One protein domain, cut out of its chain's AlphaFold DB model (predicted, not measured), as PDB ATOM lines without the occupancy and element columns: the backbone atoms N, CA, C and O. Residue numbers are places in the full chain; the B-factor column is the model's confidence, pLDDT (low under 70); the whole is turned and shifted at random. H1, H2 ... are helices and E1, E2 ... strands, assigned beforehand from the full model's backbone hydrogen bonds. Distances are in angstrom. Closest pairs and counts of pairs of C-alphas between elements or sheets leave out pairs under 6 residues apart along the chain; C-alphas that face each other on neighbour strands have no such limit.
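Overview. This is residues 4 to 89 of the 234 residues of an uncharacterized protein of Halomarina oriensis (UniProt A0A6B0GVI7). A small, strongly twisted sheet of four strands has helix H3 packed over one face, while H1 and H2 make a corner at the end of the sheet where E1 and E4 finish. Residues 4 to 10, in the long opening stretch, stick out from this body. The printed part has 86 residues with three named helices and four named strands, in the order E1 H1 H2 E2 H3 E3 E4. The sheet's order is E2 E1 E4 E3, mixed, and the class is mixed, helices and strands. The whole is compact, with a radius of gyration of the C-alphas of 12.7 A, and spans 32 by 30 by 25 A.

Along the chain. Residues 4 to 16 hold no named element. E1, residues 17 to 21, begins at C-alpha 17 (382.015, 389.229, 303.795) and is 13.0 A long. H1 is residues 23 to 28, and H2, residues 30 to 39, is 14.2 A long. E2 is residues 42 to 45. H3, residues 48 to 57, begins at C-alpha 48 (380.909, 387.000, 297.631) and is 13.9 A long. E3, residues 64 to 68, is 13.1 A long, and E4, residues 79 to 83, is 13.0 A long and ends at C-alpha 83 (364.480, 392.687, 296.711).

Arrangement. E1 and E4, the inner strands, are parallel at 30 degrees, with N 20 and O 79 2.9 A apart, within hydrogen-bond range. Edge strand E2 is antiparallel to E1 at 146 degrees, with N 19 and O 43 at 2.8 A. Edge strand E3 forms a hairpin with E4, antiparallel at 149 degrees, with N 67 and O 80 at 2.8 A. E2, H3 and E3 form a split strand-helix-strand unit, two strands of one sheet that are not neighbours with a helix between them along the chain; E1 and E4 lie between E2 and E3 in the sheet, and the unit's crossover is right-handed. H2 and H3 on one face of the sheet make two layers. H3's closest C-alphas to E2 are Ala 51 and Phe 45, 5.6 A apart. H1 is on the sheet but only just at the sheet's level, with a height over the sheet of 4.0 A; the C-alphas of Ala 25 and Ser 83 in E4 are 4.4 A apart. H1 and H2 touch only at the corner, closest at the C-alphas of Thr 26 and Gln 33, 4.4 A. H2 and H3 are close but not clearly touching, at 7.9 A between the C-alphas of Val 32 and Leu 55. H1 and H3 are apart. In H1, H2 and H3 every O i to N i+4 pair is within hydrogen-bond range.

Size, cuts and confidence. The two farthest C-alphas, those of Gly 15 and Leu 89, are 35.5 A apart. The printed part has no cut, and no link is long. Mean pLDDT of the printed part is 71.7; it is under 70 at residues 4 to 15, 57 to 62, 70 to 73 and 84 to 89, and at residues 24, 28 and 30.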
ATOM      1  N   ARG A   4     372.708 389.216 282.192       36.06
ATOM      2  CA  ARG A   4     373.891 388.551 282.759       36.06
ATOM      3  C   ARG A   4     375.207 389.195 282.311       36.06
ATOM      4  O   ARG A   4     376.192 389.047 283.023       36.06
ATOM      5  N   ASP A   5     375.199 389.943 281.206       35.62
ATOM      6  CA  ASP A   5     376.413 390.465 280.568       35.62
ATOM      7  C   ASP A   5     376.722 391.940 280.904       35.62
ATOM      8  O   ASP A   5     377.701 392.490 280.408       35.62
ATOM      9  N   SER A   6     375.925 392.606 281.750       34.94
ATOM     10  CA  SER A   6     376.129 394.021 282.111       34.94
ATOM     11  C   SER A   6     376.319 394.229 283.616       34.94
ATOM     12  O   SER A   6     375.579 394.981 284.252       34.94
ATOM     13  N   TRP A   7     377.314 393.547 284.193       40.66
ATOM     14  CA  TRP A   7     377.765 393.754 285.573       40.66
ATOM     15  C   TRP A   7     379.184 394.352 285.596       40.66
ATOM     16  O   TRP A   7     380.060 393.808 284.926       40.66
ATOM     17  N   PRO A   8     379.461 395.430 286.355       35.62
ATOM     18  CA  PRO A   8     380.825 395.919 286.521       35.62
ATOM     19  C   PRO A   8     381.640 394.907 287.338       35.62
ATOM     20  O   PRO A   8     381.362 394.663 288.516       35.62
ATOM     21  N   GLU A   9     382.641 394.293 286.706       40.50
ATOM     22  CA  GLU A   9     383.686 393.554 287.411       40.50
ATOM     23  C   GLU A   9     384.448 394.527 288.320       40.50
ATOM     24  O   GLU A   9     385.066 395.481 287.849       40.50
ATOM     25  N   GLY A  10     384.374 394.326 289.638       37.19
ATOM     26  CA  GLY A  10     385.098 395.176 290.580       37.19
ATOM     27  C   GLY A  10     384.737 394.940 292.043       37.19
ATOM     28  O   GLY A  10     383.770 395.500 292.552       37.19
ATOM     29  N   GLY A  11     385.535 394.116 292.719       45.50
ATOM     30  CA  GLY A  11     385.565 393.919 294.173       45.50
ATOM     31  C   GLY A  11     386.348 392.641 294.505       45.50
ATOM     32  O   GLY A  11     386.194 391.674 293.761       45.50
ATOM     33  N   PRO A  12     387.213 392.621 295.539       45.12
ATOM     34  CA  PRO A  12     388.122 391.502 295.783       45.12
ATOM     35  C   PRO A  12     387.346 390.199 296.002       45.12
ATOM     36  O   PRO A  12     386.441 390.128 296.829       45.12
ATOM     37  N   ASP A  13     387.718 389.165 295.249       54.34
ATOM     38  CA  ASP A  13     387.084 387.837 295.256       54.34
ATOM     39  C   ASP A  13     387.566 386.960 296.435       54.34
ATOM     40  O   ASP A  13     387.360 385.746 296.477       54.34
ATOM     41  N   THR A  14     388.251 387.574 297.405       55.88
ATOM     42  CA  THR A  14     388.919 386.907 298.522       55.88
ATOM     43  C   THR A  14     388.747 387.708 299.813       55.88
ATOM     44  O   THR A  14     389.179 388.854 299.920       55.88
ATOM     45  N   GLY A  15     388.108 387.085 300.804       69.94
ATOM     46  CA  GLY A  15     387.840 387.674 302.113       69.94
ATOM     47  C   GLY A  15     386.447 387.310 302.613       69.94
ATOM     48  O   GLY A  15     385.513 387.168 301.823       69.94
ATOM     49  N   GLU A  16     386.330 387.135 303.925       88.19
ATOM     50  CA  GLU A  16     385.036 386.994 304.581       88.19
ATOM     51  C   GLU A  16     384.215 388.270 304.360       88.19
ATOM     52  O   GLU A  16     384.745 389.372 304.485       88.19
ATOM     53  N   ILE A  17     382.946 388.117 303.983       88.06
ATOM     54  CA  ILE A  17     382.015 389.229 303.795       88.06
ATOM     55  C   ILE A  17     380.805 389.058 304.698       88.06
ATOM     56  O   ILE A  17     380.342 387.941 304.937       88.06
ATOM     57  N   THR A  18     380.238 390.174 305.124       91.31
ATOM     58  CA  THR A  18     379.017 390.214 305.913       91.31
ATOM     59  C   THR A  18     377.882 390.832 305.108       91.31
ATOM     60  O   THR A  18     378.002 391.927 304.558       91.31
ATOM     61  N   VAL A  19     376.761 390.122 305.037       91.38
ATOM     62  CA  VAL A  19     375.559 390.511 304.301       91.38
ATOM     63  C   VAL A  19     374.421 390.730 305.289       91.38
ATOM     64  O   VAL A  19     374.071 389.823 306.044       91.38
ATOM     65  N   ALA A  20     373.806 391.909 305.269       91.44
ATOM     66  CA  ALA A  20     372.545 392.139 305.969       91.44
ATOM     67  C   ALA A  20     371.352 391.904 305.034       91.44
ATOM     68  O   ALA A  20     371.254 392.503 303.962       91.44
ATOM     69  N   ILE A  21     370.417 391.061 305.457       88.19
ATOM     70  CA  ILE A  21     369.156 390.819 304.765       88.19
ATOM     71  C   ILE A  21     368.173 391.915 305.167       88.19
ATOM     72  O   ILE A  21     367.813 392.050 306.337       88.19
ATOM     73  N   LYS A  22     367.758 392.734 304.195       84.81
ATOM     74  CA  LYS A  22     366.765 393.788 304.419       84.81
ATOM     75  C   LYS A  22     365.357 393.196 304.435       84.81
ATOM     76  O   LYS A  22     365.078 392.202 303.769       84.81
ATOM     77  N   SER A  23     364.449 393.871 305.132       76.94
ATOM     78  CA  SER A  23     363.025 393.518 305.192       76.94
ATOM     79  C   SER A  23     362.354 393.445 303.817       76.94
ATOM     80  O   SER A  23     361.412 392.681 303.643       76.94
ATOM     81  N   SER A  24     362.848 394.190 302.821       67.88
ATOM     82  CA  SER A  24     362.364 394.088 301.439       67.88
ATOM     83  C   SER A  24     362.619 392.707 300.828       67.88
ATOM     84  O   SER A  24     361.775 392.191 300.106       67.88
ATOM     85  N   ALA A  25     363.745 392.062 301.147       74.69
ATOM     86  CA  ALA A  25     364.052 390.721 300.652       74.69
ATOM     87  C   ALA A  25     363.190 389.637 301.319       74.69
ATOM     88  O   ALA A  25     362.816 388.669 300.659       74.69
ATOM     89  N   THR A  26     362.860 389.791 302.607       77.06
ATOM     90  CA  THR A  26     362.026 388.815 303.324       77.06
ATOM     91  C   THR A  26     360.537 388.970 303.019       77.06
ATOM     92  O   THR A  26     359.832 387.969 302.923       77.06
ATOM     93  N   ARG A  27     360.058 390.202 302.803       70.62
ATOM     94  CA  ARG A  27     358.671 390.486 302.402       70.62
ATOM     95  C   ARG A  27     358.320 389.845 301.061       70.62
ATOM     96  O   ARG A  27     357.267 389.227 300.939       70.62
ATOM     97  N   ASP A  28     359.217 389.965 300.086       65.00
ATOM     98  CA  ASP A  28     358.959 389.524 298.712       65.00
ATOM     99  C   ASP A  28     359.296 388.043 298.486       65.00
ATOM    100  O   ASP A  28     358.920 387.459 297.468       65.00
ATOM    101  N   CYS A  29     359.995 387.407 299.433       70.06
ATOM    102  CA  CYS A  29     360.369 386.004 299.349       70.06
ATOM    103  C   CYS A  29     360.205 385.288 300.694       70.06
ATOM    104  O   CYS A  29     361.079 385.342 301.560       70.06
ATOM    105  N   GLY A  30     359.119 384.519 300.835       68.19
ATOM    106  CA  GLY A  30     358.856 383.720 302.040       68.19
ATOM    107  C   GLY A  30     359.967 382.713 302.376       68.19
ATOM    108  O   GLY A  30     360.212 382.432 303.548       68.19
ATOM    109  N   THR A  31     360.706 382.227 301.374       77.38
ATOM    110  CA  THR A  31     361.889 381.379 301.599       77.38
ATOM    111  C   THR A  31     363.021 382.152 302.276       77.38
ATOM    112  O   THR A  31     363.680 381.612 303.157       77.38
ATOM    113  N   VAL A  32     363.227 383.426 301.919       79.88
ATOM    114  CA  VAL A  32     364.208 384.289 302.596       79.88
ATOM    115  C   VAL A  32     363.748 384.628 304.004       79.88
ATOM    116  O   VAL A  32     364.578 384.632 304.904       79.88
ATOM    117  N   GLN A  33     362.449 384.864 304.223       79.25
ATOM    118  CA  GLN A  33     361.918 385.046 305.578       79.25
ATOM    119  C   GLN A  33     362.206 383.816 306.449       79.25
ATOM    120  O   GLN A  33     362.786 383.965 307.515       79.25
ATOM    121  N   THR A  34     361.914 382.611 305.950       80.38
ATOM    122  CA  THR A  34     362.217 381.351 306.660       80.38
ATOM    123  C   THR A  34     363.715 381.228 306.954       80.38
ATOM    124  O   THR A  34     364.121 380.892 308.060       80.38
ATOM    125  N   TYR A  35     364.558 381.567 305.979       82.31
ATOM    126  CA  TYR A  35     366.008 381.522 306.139       82.31
ATOM    127  C   TYR A  35     366.523 382.520 307.194       82.31
ATOM    128  O   TYR A  35     367.413 382.181 307.973       82.31
ATOM    129  N   VAL A  36     365.940 383.725 307.250       83.94
ATOM    130  CA  VAL A  36     366.220 384.741 308.281       83.94
ATOM    131  C   VAL A  36     365.733 384.301 309.656       83.94
ATOM    132  O   VAL A  36     366.436 384.544 310.635       83.94
ATOM    133  N   ASP A  37     364.575 383.651 309.745       81.44
ATOM    134  CA  ASP A  37     364.051 383.137 311.013       81.44
ATOM    135  C   ASP A  37     364.992 382.077 311.612       81.44
ATOM    136  O   ASP A  37     365.208 382.053 312.824       81.44
ATOM    137  N   ASP A  38     365.623 381.265 310.758       84.00
ATOM    138  CA  ASP A  38     366.545 380.202 311.168       84.00
ATOM    139  C   ASP A  38     367.973 380.699 311.479       84.00
ATOM    140  O   ASP A  38     368.634 380.166 312.373       84.00
ATOM    141  N   HIS A  39     368.478 381.700 310.747       83.50
ATOM    142  CA  HIS A  39     369.906 382.080 310.771       83.50
ATOM    143  C   HIS A  39     370.172 383.533 311.194       83.50
ATOM    144  O   HIS A  39     371.325 383.926 311.377       83.50
ATOM    145  N   GLY A  40     369.127 384.338 311.374       86.38
ATOM    146  CA  GLY A  40     369.222 385.770 311.631       86.38
ATOM    147  C   GLY A  40     369.408 386.613 310.363       86.38
ATOM    148  O   GLY A  40     369.673 386.125 309.266       86.38
ATOM    149  N   SER A  41     369.260 387.933 310.511       86.38
ATOM    150  CA  SER A  41     369.253 388.887 309.391       86.38
ATOM    151  C   SER A  41     370.633 389.438 309.007       86.38
ATOM    152  O   SER A  41     370.722 390.253 308.094       86.38
ATOM    153  N   LYS A  42     371.711 389.053 309.700       92.06
ATOM    154  CA  LYS A  42     373.099 389.433 309.383       92.06
ATOM    155  C   LYS A  42     373.920 388.153 309.303       92.06
ATOM    156  O   LYS A  42     374.023 387.434 310.291       92.06
ATOM    157  N   LEU A  43     374.466 387.878 308.125       90.06
ATOM    158  CA  LEU A  43     375.107 386.611 307.800       90.06
ATOM    159  C   LEU A  43     376.506 386.837 307.266       90.06
ATOM    160  O   LEU A  43     376.757 387.794 306.538       90.06
ATOM    161  N   THR A  44     377.393 385.910 307.584       90.88
ATOM    162  CA  THR A  44     378.800 385.993 307.225       90.88
ATOM    163  C   THR A  44     379.156 384.847 306.290       90.88
ATOM    164  O   THR A  44     378.856 383.686 306.564       90.88
ATOM    165  N   PHE A  45     379.797 385.173 305.172       89.44
ATOM    166  CA  PHE A  45     380.160 384.221 304.127       89.44
ATOM    167  C   PHE A  45     381.645 384.313 303.820       89.44
ATOM    168  O   PHE A  45     382.227 385.390 303.818       89.44
ATOM    169  N   SER A  46     382.256 383.187 303.456       85.69
ATOM    170  CA  SER A  46     383.694 383.117 303.162       85.69
ATOM    171  C   SER A  46     384.140 383.954 301.960       85.69
ATOM    172  O   SER A  46     385.334 384.171 301.785       85.69
ATOM    173  N   ASN A  47     383.202 384.306 301.076       84.12
ATOM    174  CA  ASN A  47     383.386 385.213 299.949       84.12
ATOM    175  C   ASN A  47     382.029 385.560 299.315       84.12
ATOM    176  O   ASN A  47     380.993 384.942 299.594       84.12
ATOM    177  N   LYS A  48     382.066 386.520 298.390       79.12
ATOM    178  CA  LYS A  48     380.909 387.000 297.631       79.12
ATOM    179  C   LYS A  48     380.217 385.924 296.797       79.12
ATOM    180  O   LYS A  48     378.988 385.901 296.740       79.12
ATOM    181  N   ASN A  49     380.971 385.029 296.163       80.69
ATOM    182  CA  ASN A  49     380.392 383.982 295.321       80.69
ATOM    183  C   ASN A  49     379.581 382.977 296.142       80.69
ATOM    184  O   ASN A  49     378.498 382.583 295.713       80.69
ATOM    185  N   LYS A  50     380.051 382.626 297.343       84.31
ATOM    186  CA  LYS A  50     379.327 381.748 298.263       84.31
ATOM    187  C   LYS A  50     378.055 382.406 298.792       84.31
ATOM    188  O   LYS A  50     377.000 381.785 298.726       84.31
ATOM    189  N   ALA A  51     378.129 383.677 299.200       84.31
ATOM    190  CA  ALA A  51     376.943 384.448 299.585       84.31
ATOM    191  C   ALA A  51     375.903 384.482 298.459       84.31
ATOM    192  O   ALA A  51     374.719 384.246 298.683       84.31
ATOM    193  N   ARG A  52     376.348 384.728 297.221       79.94
ATOM    194  CA  ARG A  52     375.475 384.727 296.046       79.94
ATOM    195  C   ARG A  52     374.851 383.356 295.810       79.94
ATOM    196  O   ARG A  52     373.656 383.294 295.568       79.94
ATOM    197  N   GLN A  53     375.636 382.282 295.839       80.62
ATOM    198  CA  GLN A  53     375.117 380.934 295.614       80.62
ATOM    199  C   GLN A  53     374.086 380.557 296.675       80.62
ATOM    200  O   GLN A  53     372.983 380.166 296.318       80.62
ATOM    201  N   GLU A  54     374.407 380.712 297.957       81.31
ATOM    202  CA  GLU A  54     373.493 380.325 299.032       81.31
ATOM    203  C   GLU A  54     372.221 381.178 299.017       81.31
ATOM    204  O   GLU A  54     371.128 380.629 298.938       81.31
ATOM    205  N   LEU A  55     372.331 382.507 298.961       79.25
ATOM    206  CA  LEU A  55     371.159 383.387 299.047       79.25
ATOM    207  C   LEU A  55     370.276 383.366 297.788       79.25
ATOM    208  O   LEU A  55     369.068 383.563 297.894       79.25
ATOM    209  N   MET A  56     370.845 383.113 296.603       72.38
ATOM    210  CA  MET A  56     370.088 383.102 295.337       72.38
ATOM    211  C   MET A  56     369.549 381.714 294.969       72.38
ATOM    212  O   MET A  56     368.609 381.615 294.182       72.38
ATOM    213  N   ASN A  57     370.096 380.629 295.530       67.69
ATOM    214  CA  ASN A  57     369.562 379.279 295.305       67.69
ATOM    215  C   ASN A  57     368.195 379.065 295.978       67.69
ATOM    216  O   ASN A  57     367.479 378.130 295.625       67.69
ATOM    217  N   HIS A  58     367.818 379.928 296.923       57.62
ATOM    218  CA  HIS A  58     366.556 379.847 297.659       57.62
ATOM    219  C   HIS A  58     365.399 380.635 297.018       57.62
ATOM    220  O   HIS A  58     364.276 380.594 297.522       57.62
ATOM    221  N   THR A  59     365.632 381.323 295.897       57.69
ATOM    222  CA  THR A  59     364.639 382.209 295.278       57.69
ATOM    223  C   THR A  59     364.148 381.693 293.939       57.69
ATOM    224  O   THR A  59     364.864 381.733 292.942       57.69
ATOM    225  N   THR A  60     362.897 381.238 293.904       54.31
ATOM    226  CA  THR A  60     362.209 380.834 292.669       54.31
ATOM    227  C   THR A  60     361.307 381.929 292.096       54.31
ATOM    228  O   THR A  60     360.965 381.859 290.920       54.31
ATOM    229  N   THR A  61     360.935 382.941 292.890       50.94
ATOM    230  CA  THR A  61     359.915 383.943 292.515       50.94
ATOM    231  C   THR A  61     360.334 385.405 292.693       50.94
ATOM    232  O   THR A  61     359.755 386.267 292.038       50.94
ATOM    233  N   ALA A  62     361.319 385.707 293.541       58.44
ATOM    234  CA  ALA A  62     361.752 387.078 293.820       58.44
ATOM    235  C   ALA A  62     363.074 387.405 293.112       58.44
ATOM    236  O   ALA A  62     364.040 386.645 293.216       58.44
ATOM    237  N   GLU A  63     363.145 388.555 292.435       70.19
ATOM    238  CA  GLU A  63     364.409 389.095 291.925       70.19
ATOM    239  C   GLU A  63     365.198 389.728 293.072       70.19
ATOM    240  O   GLU A  63     365.076 390.916 293.364       70.19
ATOM    241  N   LEU A  64     366.019 388.931 293.750       75.88
ATOM    242  CA  LEU A  64     366.926 389.454 294.765       75.88
ATOM    243  C   LEU A  64     368.243 389.920 294.157       75.88
ATOM    244  O   LEU A  64     368.716 389.409 293.139       75.88
ATOM    245  N   ALA A  65     368.888 390.864 294.834       78.75
ATOM    246  CA  ALA A  65     370.242 391.267 294.507       78.75
ATOM    247  C   ALA A  65     371.069 391.573 295.750       78.75
ATOM    248  O   ALA A  65     370.568 392.074 296.755       78.75
ATOM    249  N   LEU A  66     372.372 391.314 295.627       81.12
ATOM    250  CA  LEU A  66     373.370 391.853 296.539       81.12
ATOM    251  C   LEU A  66     373.719 393.272 296.093       81.12
ATOM    252  O   LEU A  66     374.241 393.478 294.994       81.12
ATOM    253  N   GLN A  67     373.419 394.238 296.949       79.25
ATOM    254  CA  GLN A  67     373.743 395.644 296.768       79.25
ATOM    255  C   GLN A  67     374.925 396.008 297.674       79.25
ATOM    256  O   GLN A  67     374.888 395.669 298.857       79.25
ATOM    257  N   PRO A  68     375.979 396.665 297.157       79.38
ATOM    258  CA  PRO A  68     377.080 397.106 298.002       79.38
ATOM    259  C   PRO A  68     376.590 398.182 298.971       79.38
ATOM    260  O   PRO A  68     375.727 398.997 298.627       79.38
ATOM    261  N   VAL A  69     377.151 398.191 300.174       77.25
ATOM    262  CA  VAL A  69     376.883 399.248 301.151       77.25
ATOM    263  C   VAL A  69     377.465 400.567 300.642       77.25
ATOM    264  O   VAL A  69     378.541 400.606 300.042       77.25
ATOM    265  N   ALA A  70     376.717 401.661 300.810       65.25
ATOM    266  CA  ALA A  70     377.189 402.973 300.386       65.25
ATOM    267  C   ALA A  70     378.389 403.403 301.256       65.25
ATOM    268  O   ALA A  70     378.354 403.161 302.460       65.25
ATOM    269  N   PRO A  71     379.408 404.098 300.715       57.06
ATOM    270  CA  PRO A  71     380.612 404.477 301.473       57.06
ATOM    271  C   PRO A  71     380.361 405.267 302.770       57.06
ATOM    272  O   PRO A  71     381.217 405.312 303.646       57.06
ATOM    273  N   GLN A  72     379.209 405.929 302.867       55.69
ATOM    274  CA  GLN A  72     378.782 406.749 303.999       55.69
ATOM    275  C   GLN A  72     377.754 406.073 304.920       55.69
ATOM    276  O   GLN A  72     377.285 406.706 305.866       55.69
ATOM    277  N   ASP A  73     377.333 404.844 304.616       65.94
ATOM    278  CA  ASP A  73     376.397 404.101 305.457       65.94
ATOM    279  C   ASP A  73     377.144 403.598 306.710       65.94
ATOM    280  O   ASP A  73     378.180 402.946 306.578       65.94
ATOM    281  N   PRO A  74     376.672 403.920 307.931       70.56
ATOM    282  CA  PRO A  74     377.340 403.525 309.170       70.56
ATOM    283  C   PRO A  74     377.189 402.032 309.500       70.56
ATOM    284  O   PRO A  74     377.693 401.590 310.534       70.56
ATOM    285  N   ALA A  75     376.445 401.265 308.699       75.31
ATOM    286  CA  ALA A  75     376.259 399.844 308.925       75.31
ATOM    287  C   ALA A  75     377.573 399.066 308.776       75.31
ATOM    288  O   ALA A  75     378.248 399.124 307.754       75.31
ATOM    289  N   ASP A  76     377.885 398.268 309.794       85.88
ATOM    290  CA  ASP A  76     379.009 397.331 309.812       85.88
ATOM    291  C   ASP A  76     378.679 396.073 308.983       85.88
ATOM    292  O   ASP A  76     378.494 394.982 309.523       85.88
ATOM    293  N   VAL A  77     378.460 396.242 307.679       88.31
ATOM    294  CA  VAL A  77     378.231 395.159 306.710       88.31
ATOM    295  C   VAL A  77     378.829 395.540 305.362       88.31
ATOM    296  O   VAL A  77     378.942 396.717 305.033       88.31
ATOM    297  N   ASP A  78     379.182 394.539 304.564       85.88
ATOM    298  CA  ASP A  78     379.781 394.738 303.242       85.88
ATOM    299  C   ASP A  78     378.709 394.850 302.146       85.88
ATOM    300  O   ASP A  78     378.860 395.587 301.167       85.88
ATOM    301  N   TRP A  79     377.598 394.121 302.313       86.88
ATOM    302  CA  TRP A  79     376.507 394.063 301.340       86.88
ATOM    303  C   TRP A  79     375.133 394.014 302.007       86.88
ATOM    304  O   TRP A  79     374.965 393.536 303.130       86.88
ATOM    305  N   TYR A  80     374.119 394.420 301.253       85.06
ATOM    306  CA  TYR A  80     372.720 394.180 301.564       85.06
ATOM    307  C   TYR A  80     372.111 393.183 300.584       85.06
ATOM    308  O   TYR A  80     372.288 393.325 299.374       85.06
ATOM    309  N   LEU A  81     371.354 392.211 301.093       86.62
ATOM    310  CA  LEU A  81     370.410 391.458 300.275       86.62
ATOM    311  C   LEU A  81     369.098 392.239 300.239       86.62
ATOM    312  O   LEU A  81     368.451 392.424 301.273       86.62
ATOM    313  N   VAL A  82     368.727 392.703 299.051       80.12
ATOM    314  CA  VAL A  82     367.501 393.464 298.806       80.12
ATOM    315  C   VAL A  82     366.657 392.759 297.759       80.12
ATOM    316  O   VAL A  82     367.191 392.125 296.845       80.12
ATOM    317  N   SER A  83     365.341 392.900 297.869       73.94
ATOM    318  CA  SER A  83     364.480 392.687 296.711       73.94
ATOM    319  C   SER A  83     364.708 393.825 295.722       73.94
ATOM    320  O   SER A  83     364.723 394.997 296.105       73.94
ATOM    321  N   ARG A  84     364.891 393.501 294.442       64.31
ATOM    322  CA  ARG A  84     364.842 394.501 293.371       64.31
ATOM    323  C   ARG A  84     363.406 394.916 293.053       64.31
ATOM    324  O   ARG A  84     363.219 395.749 292.181       64.31
ATOM    325  N   GLY A  85     362.401 394.400 293.759       55.16
ATOM    326  CA  GLY A  85     361.005 394.559 293.376       55.16
ATOM    327  C   GLY A  85     360.719 393.857 292.047       55.16
ATOM    328  O   GLY A  85     361.612 393.347 291.368       55.16
ATOM    329  N   GLN A  86     359.454 393.838 291.637       53.50
ATOM    330  CA  GLN A  86     359.039 393.322 290.329       53.50
ATOM    331  C   GLN A  86     359.423 394.290 289.189       53.50
ATOM    332  O   GLN A  86     358.580 394.669 288.374       53.50
ATOM    333  N   HIS A  87     360.693 394.711 289.109       51.25
ATOM    334  CA  HIS A  87     361.228 395.458 287.959       51.25
ATOM    335  C   HIS A  87     361.179 394.638 286.656       51.25
ATOM    336  O   HIS A  87     361.378 395.195 285.579       51.25
ATOM    337  N   GLY A  88     360.862 393.341 286.735       52.22
ATOM    338  CA  GLY A  88     360.802 392.426 285.596       52.22
ATOM    339  C   GLY A  88     359.421 392.148 284.995       52.22
ATOM    340  O   GLY A  88     359.379 391.646 283.876       52.22
ATOM    341  N   LEU A  89     358.301 392.457 285.668       54.88
ATOM    342  CA  LEU A  89     356.982 392.199 285.069       54.88
ATOM    343  C   LEU A  89     356.632 393.318 284.092       54.88
ATOM    344  O   LEU A  89     356.459 394.482 284.483       54.88
TER     345      LEU A  89